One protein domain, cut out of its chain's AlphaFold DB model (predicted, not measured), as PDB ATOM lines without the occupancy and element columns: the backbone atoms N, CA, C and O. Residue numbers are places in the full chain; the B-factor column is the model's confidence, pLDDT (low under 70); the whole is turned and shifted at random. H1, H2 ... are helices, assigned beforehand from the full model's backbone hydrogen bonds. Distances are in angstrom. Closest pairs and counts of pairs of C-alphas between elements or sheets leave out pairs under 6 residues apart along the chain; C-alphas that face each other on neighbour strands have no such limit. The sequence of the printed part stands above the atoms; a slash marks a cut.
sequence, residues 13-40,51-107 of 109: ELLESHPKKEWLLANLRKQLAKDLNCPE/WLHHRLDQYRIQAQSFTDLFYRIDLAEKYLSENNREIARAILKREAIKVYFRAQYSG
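This is residues 13 to 40 and 51 to 107 of the 109 residues of an uncharacterized protein of Bacteroidetes bacterium (UniProt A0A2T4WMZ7). The long helix H6 is the spine: H2 crosses its later half, H3 meets its start on the same side, and H5 packs opposite, with H4 beside it. The printed part has 85 residues and six named helices, H1 to H6: all helix. It is compact, radius of gyration of the C-alphas 13.2 A, spanning 39 by 26 by 19 A.

H6, residues 84 to 105, runs 31.3 A from (147.529, 120.449, 183.295) to (159.040, 137.518, 206.897). H2 is residues 21 to 35, H3 51 to 61, H4 66 to 73, H5 77 to 81, H1 13 to 16.

H6 touches H2 at a steep tilt of 60 degrees, the closest C-alphas, of Leu 28 and Val 99, 6.2 A apart. H2, H3, H4 and H6 have every O i to N i+4 pair within hydrogen-bond range; H5 has 0 of 1, and 1 of 2 O i to N i+3.

Residues 41 to 50 are cut out, C-alphas 40 and 51 being 13.0 A apart. Residue 63 alone is under 70 pLDDT.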
ATOM      1  N   GLU A  13     143.647 134.998 195.202       73.50
ATOM      2  CA  GLU A  13     142.695 135.917 195.838       73.50
ATOM      3  C   GLU A  13     143.260 136.598 197.102       73.50
ATOM      4  O   GLU A  13     142.957 137.764 197.374       73.50
ATOM      5  N   LEU A  14     144.131 135.928 197.872       75.38
ATOM      6  CA  LEU A  14     144.798 136.559 199.019       75.38
ATOM      7  C   LEU A  14     145.800 137.634 198.576       75.38
ATOM      8  O   LEU A  14     145.931 138.661 199.240       75.38
ATOM      9  N   LEU A  15     146.504 137.421 197.461       81.06
ATOM     10  CA  LEU A  15     147.389 138.446 196.906       81.06
ATOM     11  C   LEU A  15     146.578 139.618 196.346       81.06
ATOM     12  O   LEU A  15     146.945 140.768 196.571       81.06
ATOM     13  N   GLU A  16     145.475 139.329 195.657       77.50
ATOM     14  CA  GLU A  16     144.614 140.327 195.012       77.50
ATOM     15  C   GLU A  16     143.859 141.212 196.010       77.50
ATOM     16  O   GLU A  16     143.621 142.390 195.736       77.50
ATOM     17  N   SER A  17     143.524 140.672 197.183       82.75
ATOM     18  CA  SER A  17     142.865 141.407 198.271       82.75
ATOM     19  C   SER A  17     143.830 142.215 199.149       82.75
ATOM     20  O   SER A  17     143.388 143.013 199.978       82.75
ATOM     21  N   HIS A  18     145.145 142.048 198.981       85.38
ATOM     22  CA  HIS A  18     146.139 142.714 199.819       85.38
ATOM     23  C   HIS A  18     146.372 144.184 199.398       85.38
ATOM     24  O   HIS A  18     146.463 144.473 198.203       85.38
ATOM     25  N   PRO A  19     146.603 145.132 200.334       85.81
ATOM     26  CA  PRO A  19     146.914 146.528 199.991       85.81
ATOM     27  C   PRO A  19     148.138 146.694 199.078       85.81
ATOM     28  O   PRO A  19     148.213 147.630 198.289       85.81
ATOM     29  N   LYS A  20     149.096 145.764 199.162       88.25
ATOM     30  CA  LYS A  20     150.285 145.693 198.291       88.25
ATOM     31  C   LYS A  20     150.144 144.695 197.134       88.25
ATOM     32  O   LYS A  20     151.148 144.121 196.709       88.25
ATOM     33  N   LYS A  21     148.923 144.459 196.637       87.12
ATOM     34  CA  LYS A  21     148.648 143.483 195.568       87.12
ATOM     35  C   LYS A  21     149.550 143.651 194.350       87.12
ATOM     36  O   LYS A  21     150.089 142.668 193.870       87.12
ATOM     37  N   GLU A  22     149.795 144.878 193.897       86.62
ATOM     38  CA  GLU A  22     150.611 145.132 192.702       86.62
ATOM     39  C   GLU A  22     152.048 144.637 192.888       86.62
ATOM     40  O   GLU A  22     152.600 143.951 192.029       86.62
ATOM     41  N   TRP A  23     152.633 144.909 194.058       89.19
ATOM     42  CA  TRP A  23     153.968 144.429 194.402       89.19
ATOM     43  C   TRP A  23     153.998 142.900 194.537       89.19
ATOM     44  O   TRP A  23     154.926 142.256 194.048       89.19
ATOM     45  N   LEU A  24     152.979 142.307 195.165       89.31
ATOM     46  CA  LEU A  24     152.877 140.855 195.335       89.31
ATOM     47  C   LEU A  24     152.702 140.129 193.995       89.31
ATOM     48  O   LEU A  24     153.403 139.153 193.744       89.31
ATOM     49  N   LEU A  25     151.839 140.630 193.112       87.50
ATOM     50  CA  LEU A  25     151.614 140.081 191.776       87.50
ATOM     51  C   LEU A  25     152.861 140.224 190.893       87.50
ATOM     52  O   LEU A  25     153.226 139.280 190.195       87.50
ATOM     53  N   ALA A  26     153.579 141.347 190.973       89.19
ATOM     54  CA  ALA A  26     154.854 141.507 190.274       89.19
ATOM     55  C   ALA A  26     155.910 140.492 190.754       89.19
ATOM     56  O   ALA A  26     156.624 139.897 189.949       89.19
ATOM     57  N   ASN A  27     155.990 140.241 192.065       91.25
ATOM     58  CA  ASN A  27     156.905 139.233 192.609       91.25
ATOM     59  C   ASN A  27     156.474 137.802 192.266       91.25
ATOM     60  O   ASN A  27     157.335 136.958 192.026       91.25
ATOM     61  N   LEU A  28     155.168 137.536 192.188       91.31
ATOM     62  CA  LEU A  28     154.640 136.268 191.692       91.31
ATOM     63  C   LEU A  28     155.066 136.022 190.245       91.31
ATOM     64  O   LEU A  28     155.587 134.951 189.950       91.31
ATOM     65  N   ARG A  29     154.931 137.018 189.364       91.06
ATOM     66  CA  ARG A  29     155.365 136.908 187.961       91.06
ATOM     67  C   ARG A  29     156.860 136.614 187.845       91.06
ATOM     68  O   ARG A  29     157.245 135.701 187.124       91.06
ATOM     69  N   LYS A  30     157.692 137.314 188.622       91.56
ATOM     70  CA  LYS A  30     159.144 137.065 188.703       91.56
ATOM     71  C   LYS A  30     159.481 135.652 189.150       91.56
ATOM     72  O   LYS A  30     160.383 135.018 188.606       91.56
ATOM     73  N   GLN A  31     158.768 135.173 190.159       90.69
ATOM     74  CA  GLN A  31     158.975 133.842 190.703       90.69
ATOM     75  C   GLN A  31     158.556 132.765 189.686       90.69
ATOM     76  O   GLN A  31     159.345 131.867 189.410       90.69
ATOM     77  N   LEU A  32     157.400 132.925 189.030       90.94
ATOM     78  CA  LEU A  32     156.949 132.040 187.947       90.94
ATOM     79  C   LEU A  32     157.929 132.016 186.772       90.94
ATOM     80  O   LEU A  32     158.266 130.938 186.297       90.94
ATOM     81  N   ALA A  33     158.417 133.176 186.330       90.88
ATOM     82  CA  ALA A  33     159.402 133.285 185.255       90.88
ATOM     83  C   ALA A  33     160.679 132.494 185.576       90.88
ATOM     84  O   ALA A  33     161.145 131.678 184.780       90.88
ATOM     85  N   LYS A  34     161.200 132.673 186.796       90.38
ATOM     86  CA  LYS A  34     162.366 131.938 187.288       90.38
ATOM     87  C   LYS A  34     162.117 130.429 187.313       90.38
ATOM     88  O   LYS A  34     162.954 129.662 186.842       90.38
ATOM     89  N   ASP A  35     160.988 129.998 187.864       89.06
ATOM     90  CA  ASP A  35     160.718 128.575 188.053       89.06
ATOM     91  C   ASP A  35     160.401 127.866 186.732       89.06
ATOM     92  O   ASP A  35     160.885 126.761 186.486       89.06
ATOM     93  N   LEU A  36     159.686 128.527 185.824       87.25
ATOM     94  CA  LEU A  36     159.385 128.020 184.483       87.25
ATOM     95  C   LEU A  36     160.546 128.210 183.499       87.25
ATOM     96  O   LEU A  36     160.442 127.781 182.352       87.25
ATOM     97  N   ASN A  37     161.654 128.808 183.953       87.25
ATOM     98  CA  ASN A  37     162.828 129.133 183.150       87.25
ATOM     99  C   ASN A  37     162.453 129.875 181.857       87.25
ATOM    100  O   ASN A  37     162.858 129.491 180.759       87.25
ATOM    101  N   CYS A  38     161.630 130.914 181.994       87.31
ATOM    102  CA  CYS A  38     161.230 131.786 180.900       87.31
ATOM    103  C   CYS A  38     161.490 133.261 181.248       87.31
ATOM    104  O   CYS A  38     161.616 133.613 182.424       87.31
ATOM    105  N   PRO A  39     161.575 134.148 180.246       89.88
ATOM    106  CA  PRO A  39     161.607 135.589 180.458       89.88
ATOM    107  C   PRO A  39     160.366 136.071 181.224       89.88
ATOM    108  O   PRO A  39     159.256 135.592 180.993       89.88
ATOM    109  N   GLU A  40     160.542 137.059 182.106       88.56
ATOM    110  CA  GLU A  40     159.436 137.702 182.840       88.56
ATOM    111  C   GLU A  40     158.414 138.350 181.892       88.56
ATOM    112  O   GLU A  40     157.220 138.380 182.184       88.56
ATOM    113  N   TRP A  51     147.209 130.970 180.860       89.81
ATOM    114  CA  TRP A  51     148.559 131.016 180.303       89.81
ATOM    115  C   TRP A  51     149.417 129.847 180.786       89.81
ATOM    116  O   TRP A  51     150.044 129.169 179.972       89.81
ATOM    117  N   LEU A  52     149.412 129.560 182.091       89.69
ATOM    118  CA  LEU A  52     150.208 128.473 182.647       89.69
ATOM    119  C   LEU A  52     149.705 127.111 182.168       89.69
ATOM    120  O   LEU A  52     150.512 126.248 181.841       89.69
ATOM    121  N   HIS A  53     148.388 126.928 182.057       90.25
ATOM    122  CA  HIS A  53     147.800 125.730 181.463       90.25
ATOM    123  C   HIS A  53     148.342 125.472 180.047       90.25
ATOM    124  O   HIS A  53     148.837 124.376 179.772       90.25
ATOM    125  N   HIS A  54     148.325 126.489 179.177       89.56
ATOM    126  CA  HIS A  54     148.894 126.391 177.831       89.56
ATOM    127  C   HIS A  54     150.413 126.185 177.852       89.56
ATOM    128  O   HIS A  54     150.946 125.406 177.063       89.56
ATOM    129  N   ARG A  55     151.131 126.833 178.776       87.75
ATOM    130  CA  ARG A  55     152.583 126.675 178.902       87.75
ATOM    131  C   ARG A  55     152.966 125.256 179.311       87.75
ATOM    132  O   ARG A  55     153.903 124.712 178.741       87.75
ATOM    133  N   LEU A  56     152.238 124.645 180.247       88.75
ATOM    134  CA  LEU A  56     152.445 123.258 180.679       88.75
ATOM    135  C   LEU A  56     152.152 122.256 179.555       88.75
ATOM    136  O   LEU A  56     152.811 121.221 179.470       88.75
ATOM    137  N   ASP A  57     151.201 122.569 178.673       87.00
ATOM    138  CA  ASP A  57     150.949 121.782 177.465       87.00
ATOM    139  C   ASP A  57     152.166 121.798 176.524       87.00
ATOM    140  O   ASP A  57     152.695 120.745 176.162       87.00
ATOM    141  N   GLN A  58     152.717 122.986 176.253       83.56
ATOM    142  CA  GLN A  58     153.963 123.126 175.487       83.56
ATOM    143  C   GLN A  58     155.163 122.470 176.188       83.56
ATOM    144  O   GLN A  58     156.019 121.885 175.528       83.56
ATOM    145  N   TYR A  59     155.206 122.511 177.522       81.25
ATOM    146  CA  TYR A  59     156.244 121.880 178.342       81.25
ATOM    147  C   TYR A  59     156.299 120.359 178.118       81.25
ATOM    148  O   TYR A  59     157.386 119.805 177.942       81.25
ATOM    149  N   ARG A  60     155.128 119.697 178.036       75.12
ATOM    150  CA  ARG A  60     155.020 118.269 177.671       75.12
ATOM    151  C   ARG A  60     155.527 118.008 176.257       75.12
ATOM    152  O   ARG A  60     156.256 117.043 176.043       75.12
ATOM    153  N   ILE A  61     155.142 118.854 175.301       76.81
ATOM    154  CA  ILE A  61     155.503 118.700 173.881       76.81
ATOM    155  C   ILE A  61     157.017 118.832 173.682       76.81
ATOM    156  O   ILE A  61     157.605 118.097 172.894       76.81
ATOM    157  N   GLN A  62     157.669 119.718 174.437       74.88
ATOM    158  CA  GLN A  62     159.119 119.929 174.397       74.88
ATOM    159  C   GLN A  62     159.924 118.866 175.170       74.88
ATOM    160  O   GLN A  62     161.123 119.045 175.372       74.88
ATOM    161  N   ALA A  63     159.283 117.776 175.612       65.62
ATOM    162  CA  ALA A  63     159.889 116.701 176.399       65.62
ATOM    163  C   ALA A  63     160.600 117.185 177.681       65.62
ATOM    164  O   ALA A  63     161.523 116.531 178.172       65.62
ATOM    165  N   GLN A  64     160.176 118.324 178.240       74.06
ATOM    166  CA  GLN A  64     160.703 118.794 179.515       74.06
ATOM    167  C   GLN A  64     160.076 117.994 180.666       74.06
ATOM    168  O   GLN A  64     158.887 117.669 180.667       74.06
ATOM    169  N   SER A  65     160.895 117.655 181.659       83.38
ATOM    170  CA  SER A  65     160.501 116.815 182.789       83.38
ATOM    171  C   SER A  65     159.652 117.600 183.792       83.38
ATOM    172  O   SER A  65     160.120 118.560 184.410       83.38
ATOM    173  N   PHE A  66     158.400 117.179 183.999       85.12
ATOM    174  CA  PHE A  66     157.584 117.738 185.081       85.12
ATOM    175  C   PHE A  66     158.149 117.443 186.456       85.12
ATOM    176  O   PHE A  66     157.957 118.250 187.358       85.12
ATOM    177  N   THR A  67     158.854 116.329 186.623       85.94
ATOM    178  CA  THR A  67     159.499 115.998 187.892       85.94
ATOM    179  C   THR A  67     160.518 117.074 188.267       85.94
ATOM    180  O   THR A  67     160.507 117.563 189.394       85.94
ATOM    181  N   ASP A  68     161.324 117.535 187.305       85.88
ATOM    182  CA  ASP A  68     162.281 118.629 187.510       85.88
ATOM    183  C   ASP A  68     161.587 119.963 187.807       85.88
ATOM    184  O   ASP A  68     162.012 120.711 188.692       85.88
ATOM    185  N   LEU A  69     160.497 120.262 187.091       86.94
ATOM    186  CA  LEU A  69     159.688 121.453 187.349       86.94
ATOM    187  C   LEU A  69     159.098 121.426 188.766       86.94
ATOM    188  O   LEU A  69     159.165 122.415 189.493       86.94
ATOM    189  N   PHE A  70     158.538 120.290 189.170       90.25
ATOM    190  CA  PHE A  70     157.873 120.123 190.456       90.25
ATOM    191  C   PHE A  70     158.872 120.193 191.600       90.25
ATOM    192  O   PHE A  70     158.594 120.857 192.593       90.25
ATOM    193  N   TYR A  71     160.057 119.606 191.438       87.62
ATOM    194  CA  TYR A  71     161.142 119.739 192.405       87.62
ATOM    195  C   TYR A  71     161.556 121.205 192.594       87.62
ATOM    196  O   TYR A  71     161.698 121.678 193.719       87.62
ATOM    197  N   ARG A  72     161.682 121.964 191.500       86.88
ATOM    198  CA  ARG A  72     162.047 123.389 191.545       86.88
ATOM    199  C   ARG A  72     160.980 124.255 192.217       86.88
ATOM    200  O   ARG A  72     161.302 125.131 193.017       86.88
ATOM    201  N   ILE A  73     159.715 123.982 191.908       87.88
ATOM    202  CA  ILE A  73     158.543 124.675 192.460       87.88
ATOM    203  C   ILE A  73     158.184 124.135 193.851       87.88
ATOM    204  O   ILE A  73     157.361 124.720 194.553       87.88
ATOM    205  N   ASP A  74     158.851 123.088 194.334       88.69
ATOM    206  CA  ASP A  74     158.497 122.408 195.581       88.69
ATOM    207  C   ASP A  74     156.993 122.063 195.606       88.69
ATOM    208  O   ASP A  74     156.236 122.424 196.520       88.69
ATOM    209  N   LEU A  75     156.550 121.459 194.500       89.69
ATOM    210  CA  LEU A  75     155.204 120.956 194.276       89.69
ATOM    211  C   LEU A  75     155.195 119.438 194.470       89.69
ATOM    212  O   LEU A  75     156.071 118.727 193.989       89.69
ATOM    213  N   ALA A  76     154.180 118.930 195.167       87.62
ATOM    214  CA  ALA A  76     154.089 117.508 195.472       87.62
ATOM    215  C   ALA A  76     153.929 116.647 194.205       87.62
ATOM    216  O   ALA A  76     153.101 116.934 193.342       87.62
ATOM    217  N   GLU A  77     154.628 115.514 194.151       86.19
ATOM    218  CA  GLU A  77     154.580 114.584 193.012       86.19
ATOM    219  C   GLU A  77     153.186 114.008 192.741       86.19
ATOM    220  O   GLU A  77     152.895 113.610 191.619       86.19
ATOM    221  N   LYS A  78     152.272 114.038 193.722       87.62
ATOM    222  CA  LYS A  78     150.864 113.649 193.518       87.62
ATOM    223  C   LYS A  78     150.179 114.423 192.384       87.62
ATOM    224  O   LYS A  78     149.206 113.939 191.831       87.62
ATOM    225  N   TYR A  79     150.672 115.620 192.050       87.19
ATOM    226  CA  TYR A  79     150.135 116.417 190.950       87.19
ATOM    227  C   TYR A  79     150.589 115.906 189.569       87.19
ATOM    228  O   TYR A  79     150.062 116.361 188.563       87.19
ATOM    229  N   LEU A  80     151.540 114.963 189.480       84.38
ATOM    230  CA  LEU A  80     152.046 114.447 188.198       84.38
ATOM    231  C   LEU A  80     150.976 113.653 187.438       84.38
ATOM    232  O   LEU A  80     150.980 113.635 186.207       84.38
ATOM    233  N   SER A  81     150.054 113.016 188.165       84.00
ATOM    234  CA  SER A  81     148.900 112.306 187.605       84.00
ATOM    235  C   SER A  81     147.714 113.217 187.289       84.00
ATOM    236  O   SER A  81     146.739 112.759 186.697       84.00
ATOM    237  N   GLU A  82     147.774 114.489 187.682       88.50
ATOM    238  CA  GLU A  82     146.681 115.437 187.491       88.50
ATOM    239  C   GLU A  82     146.700 116.046 186.082       88.50
ATOM    240  O   GLU A  82     147.690 116.007 185.344       88.50
ATOM    241  N   ASN A  83     145.572 116.640 185.692       88.75
ATOM    242  CA  ASN A  83     145.493 117.371 184.433       88.75
ATOM    243  C   ASN A  83     146.291 118.693 184.508       88.75
ATOM    244  O   ASN A  83     146.494 119.263 185.582       88.75
ATOM    245  N   ASN A  84     146.710 119.229 183.355       88.56
ATOM    246  CA  ASN A  84     147.529 120.449 183.295       88.56
ATOM    247  C   ASN A  84     146.866 121.666 183.962       88.56
ATOM    248  O   ASN A  84     147.563 122.575 184.401       88.56
ATOM    249  N   ARG A  85     145.530 121.714 184.034       88.56
ATOM    250  CA  ARG A  85     144.808 122.817 184.680       88.56
ATOM    251  C   ARG A  85     144.912 122.748 186.204       88.56
ATOM    252  O   ARG A  85     145.173 123.762 186.843       88.56
ATOM    253  N   GLU A  86     144.777 121.560 186.778       89.38
ATOM    254  CA  GLU A  86     144.975 121.324 188.209       89.38
ATOM    255  C   GLU A  86     146.442 121.533 188.607       89.38
ATOM    256  O   GLU A  86     146.717 122.163 189.627       89.38
ATOM    257  N   ILE A  87     147.388 121.124 187.753       90.12
ATOM    258  CA  ILE A  87     148.813 121.442 187.928       90.12
ATOM    259  C   ILE A  87     149.034 122.962 187.911       90.12
ATOM    260  O   ILE A  87     149.679 123.487 188.816       90.12
ATOM    261  N   ALA A  88     148.469 123.686 186.936       90.19
ATOM    262  CA  ALA A  88     148.593 125.143 186.849       90.19
ATOM    263  C   ALA A  88     148.087 125.834 188.125       90.19
ATOM    264  O   ALA A  88     148.793 126.650 188.717       90.19
ATOM    265  N   ARG A  89     146.899 125.454 188.606       89.69
ATOM    266  CA  ARG A  89     146.341 125.963 189.869       89.69
ATOM    267  C   ARG A  89     147.236 125.668 191.060       89.69
ATOM    268  O   ARG A  89     147.437 126.536 191.909       89.69
ATOM    269  N   ALA A  90     147.780 124.457 191.130       90.31
ATOM    270  CA  ALA A  90     148.641 124.047 192.227       90.31
ATOM    271  C   ALA A  90     149.970 124.821 192.232       90.31
ATOM    272  O   ALA A  90     150.391 125.278 193.296       90.31
ATOM    273  N   ILE A  91     150.575 125.045 191.060       90.88
ATOM    274  CA  ILE A  91     151.762 125.896 190.894       90.88
ATOM    275  C   ILE A  91     151.456 127.329 191.338       90.88
ATOM    276  O   ILE A  91     152.154 127.863 192.195       90.88
ATOM    277  N   LEU A  92     150.387 127.940 190.815       90.56
ATOM    278  CA  LEU A  92     150.021 129.316 191.165       90.56
ATOM    279  C   LEU A  92     149.775 129.473 192.663       90.56
ATOM    280  O   LEU A  92     150.267 130.417 193.277       90.56
ATOM    281  N   LYS A  93     149.064 128.519 193.271       89.50
ATOM    282  CA  LYS A  93     148.840 128.494 194.717       89.50
ATOM    283  C   LYS A  93     150.164 128.395 195.476       89.50
ATOM    284  O   LYS A  93     150.381 129.145 196.427       89.50
ATOM    285  N   ARG A  94     151.055 127.487 195.064       89.88
ATOM    286  CA  ARG A  94     152.348 127.265 195.723       89.88
ATOM    287  C   ARG A  94     153.240 128.501 195.662       89.88
ATOM    288  O   ARG A  94     153.798 128.891 196.687       89.88
ATOM    289  N   GLU A  95     153.321 129.140 194.504       90.69
ATOM    290  CA  GLU A  95     154.152 130.328 194.324       90.69
ATOM    291  C   GLU A  95     153.549 131.565 194.991       90.69
ATOM    292  O   GLU A  95     154.275 132.329 195.631       90.69
ATOM    293  N   ALA A  96     152.220 131.716 194.985       89.50
ATOM    294  CA  ALA A  96     151.547 132.769 195.744       89.50
ATOM    295  C   ALA A  96     151.837 132.662 197.251       89.50
ATOM    296  O   ALA A  96     152.183 133.659 197.886       89.50
ATOM    297  N   ILE A  97     151.778 131.443 197.807       88.31
ATOM    298  CA  ILE A  97     152.167 131.146 199.194       88.31
ATOM    299  C   ILE A  97     153.600 131.611 199.469       88.31
ATOM    300  O   ILE A  97     153.845 132.327 200.441       88.31
ATOM    301  N   LYS A  98     154.557 131.206 198.626       89.06
ATOM    302  CA  LYS A  98     155.975 131.535 198.822       89.06
ATOM    303  C   LYS A  98     156.222 133.036 198.775       89.06
ATOM    304  O   LYS A  98     156.944 133.551 199.628       89.06
ATOM    305  N   VAL A  99     155.635 133.731 197.804       90.50
ATOM    306  CA  VAL A  99     155.783 135.182 197.656       90.50
ATOM    307  C   VAL A  99     155.197 135.911 198.857       90.50
ATOM    308  O   VAL A  99     155.876 136.762 199.429       90.50
ATOM    309  N   TYR A 100     153.990 135.535 199.283       89.44
ATOM    310  CA  TYR A 100     153.345 136.129 200.450       89.44
ATOM    311  C   TYR A 100     154.191 135.952 201.714       89.44
ATOM    312  O   TYR A 100     154.533 136.928 202.378       89.44
ATOM    313  N   PHE A 101     154.613 134.720 202.016       88.31
ATOM    314  CA  PHE A 101     155.432 134.463 203.199       88.31
ATOM    315  C   PHE A 101     156.795 135.147 203.124       88.31
ATOM    316  O   PHE A 101     157.234 135.717 204.118       88.31
ATOM    317  N   ARG A 102     157.462 135.149 201.961       89.25
ATOM    318  CA  ARG A 102     158.732 135.873 201.794       89.25
ATOM    319  C   ARG A 102     158.544 137.356 202.113       89.25
ATOM    320  O   ARG A 102     159.368 137.924 202.824       89.25
ATOM    321  N   ALA A 103     157.464 137.961 201.626       88.00
ATOM    322  CA  ALA A 103     157.144 139.357 201.889       88.00
ATOM    323  C   ALA A 103     156.887 139.617 203.381       88.00
ATOM    324  O   ALA A 103     157.477 140.539 203.945       88.00
ATOM    325  N   GLN A 104     156.082 138.765 204.021       87.06
ATOM    326  CA  GLN A 104     155.737 138.866 205.438       87.06
ATOM    327  C   GLN A 104     156.976 138.731 206.336       87.06
ATOM    328  O   GLN A 104     157.216 139.564 207.204       87.06
ATOM    329  N   TYR A 105     157.820 137.719 206.105       88.56
ATOM    330  CA  TYR A 105     159.040 137.518 206.897       88.56
ATOM    331  C   TYR A 105     160.114 138.581 206.646       88.56
ATOM    332  O   TYR A 105     160.966 138.798 207.502       88.56
ATOM    333  N   SER A 106     160.070 139.260 205.497       86.06
ATOM    334  CA  SER A 106     160.982 140.368 205.186       86.06
ATOM    335  C   SER A 106     160.486 141.721 205.717       86.06
ATOM    336  O   SER A 106     161.151 142.730 205.497       86.06
ATOM    337  N   GLY A 107     159.315 141.772 206.370       85.56
ATOM    338  CA  GLY A 107     158.685 143.017 206.826       85.56
ATOM    339  C   GLY A 107     158.198 143.917 205.682       85.56
ATOM    340  O   GLY A 107     158.016 145.119 205.864       85.56
TER     341      GLY A 107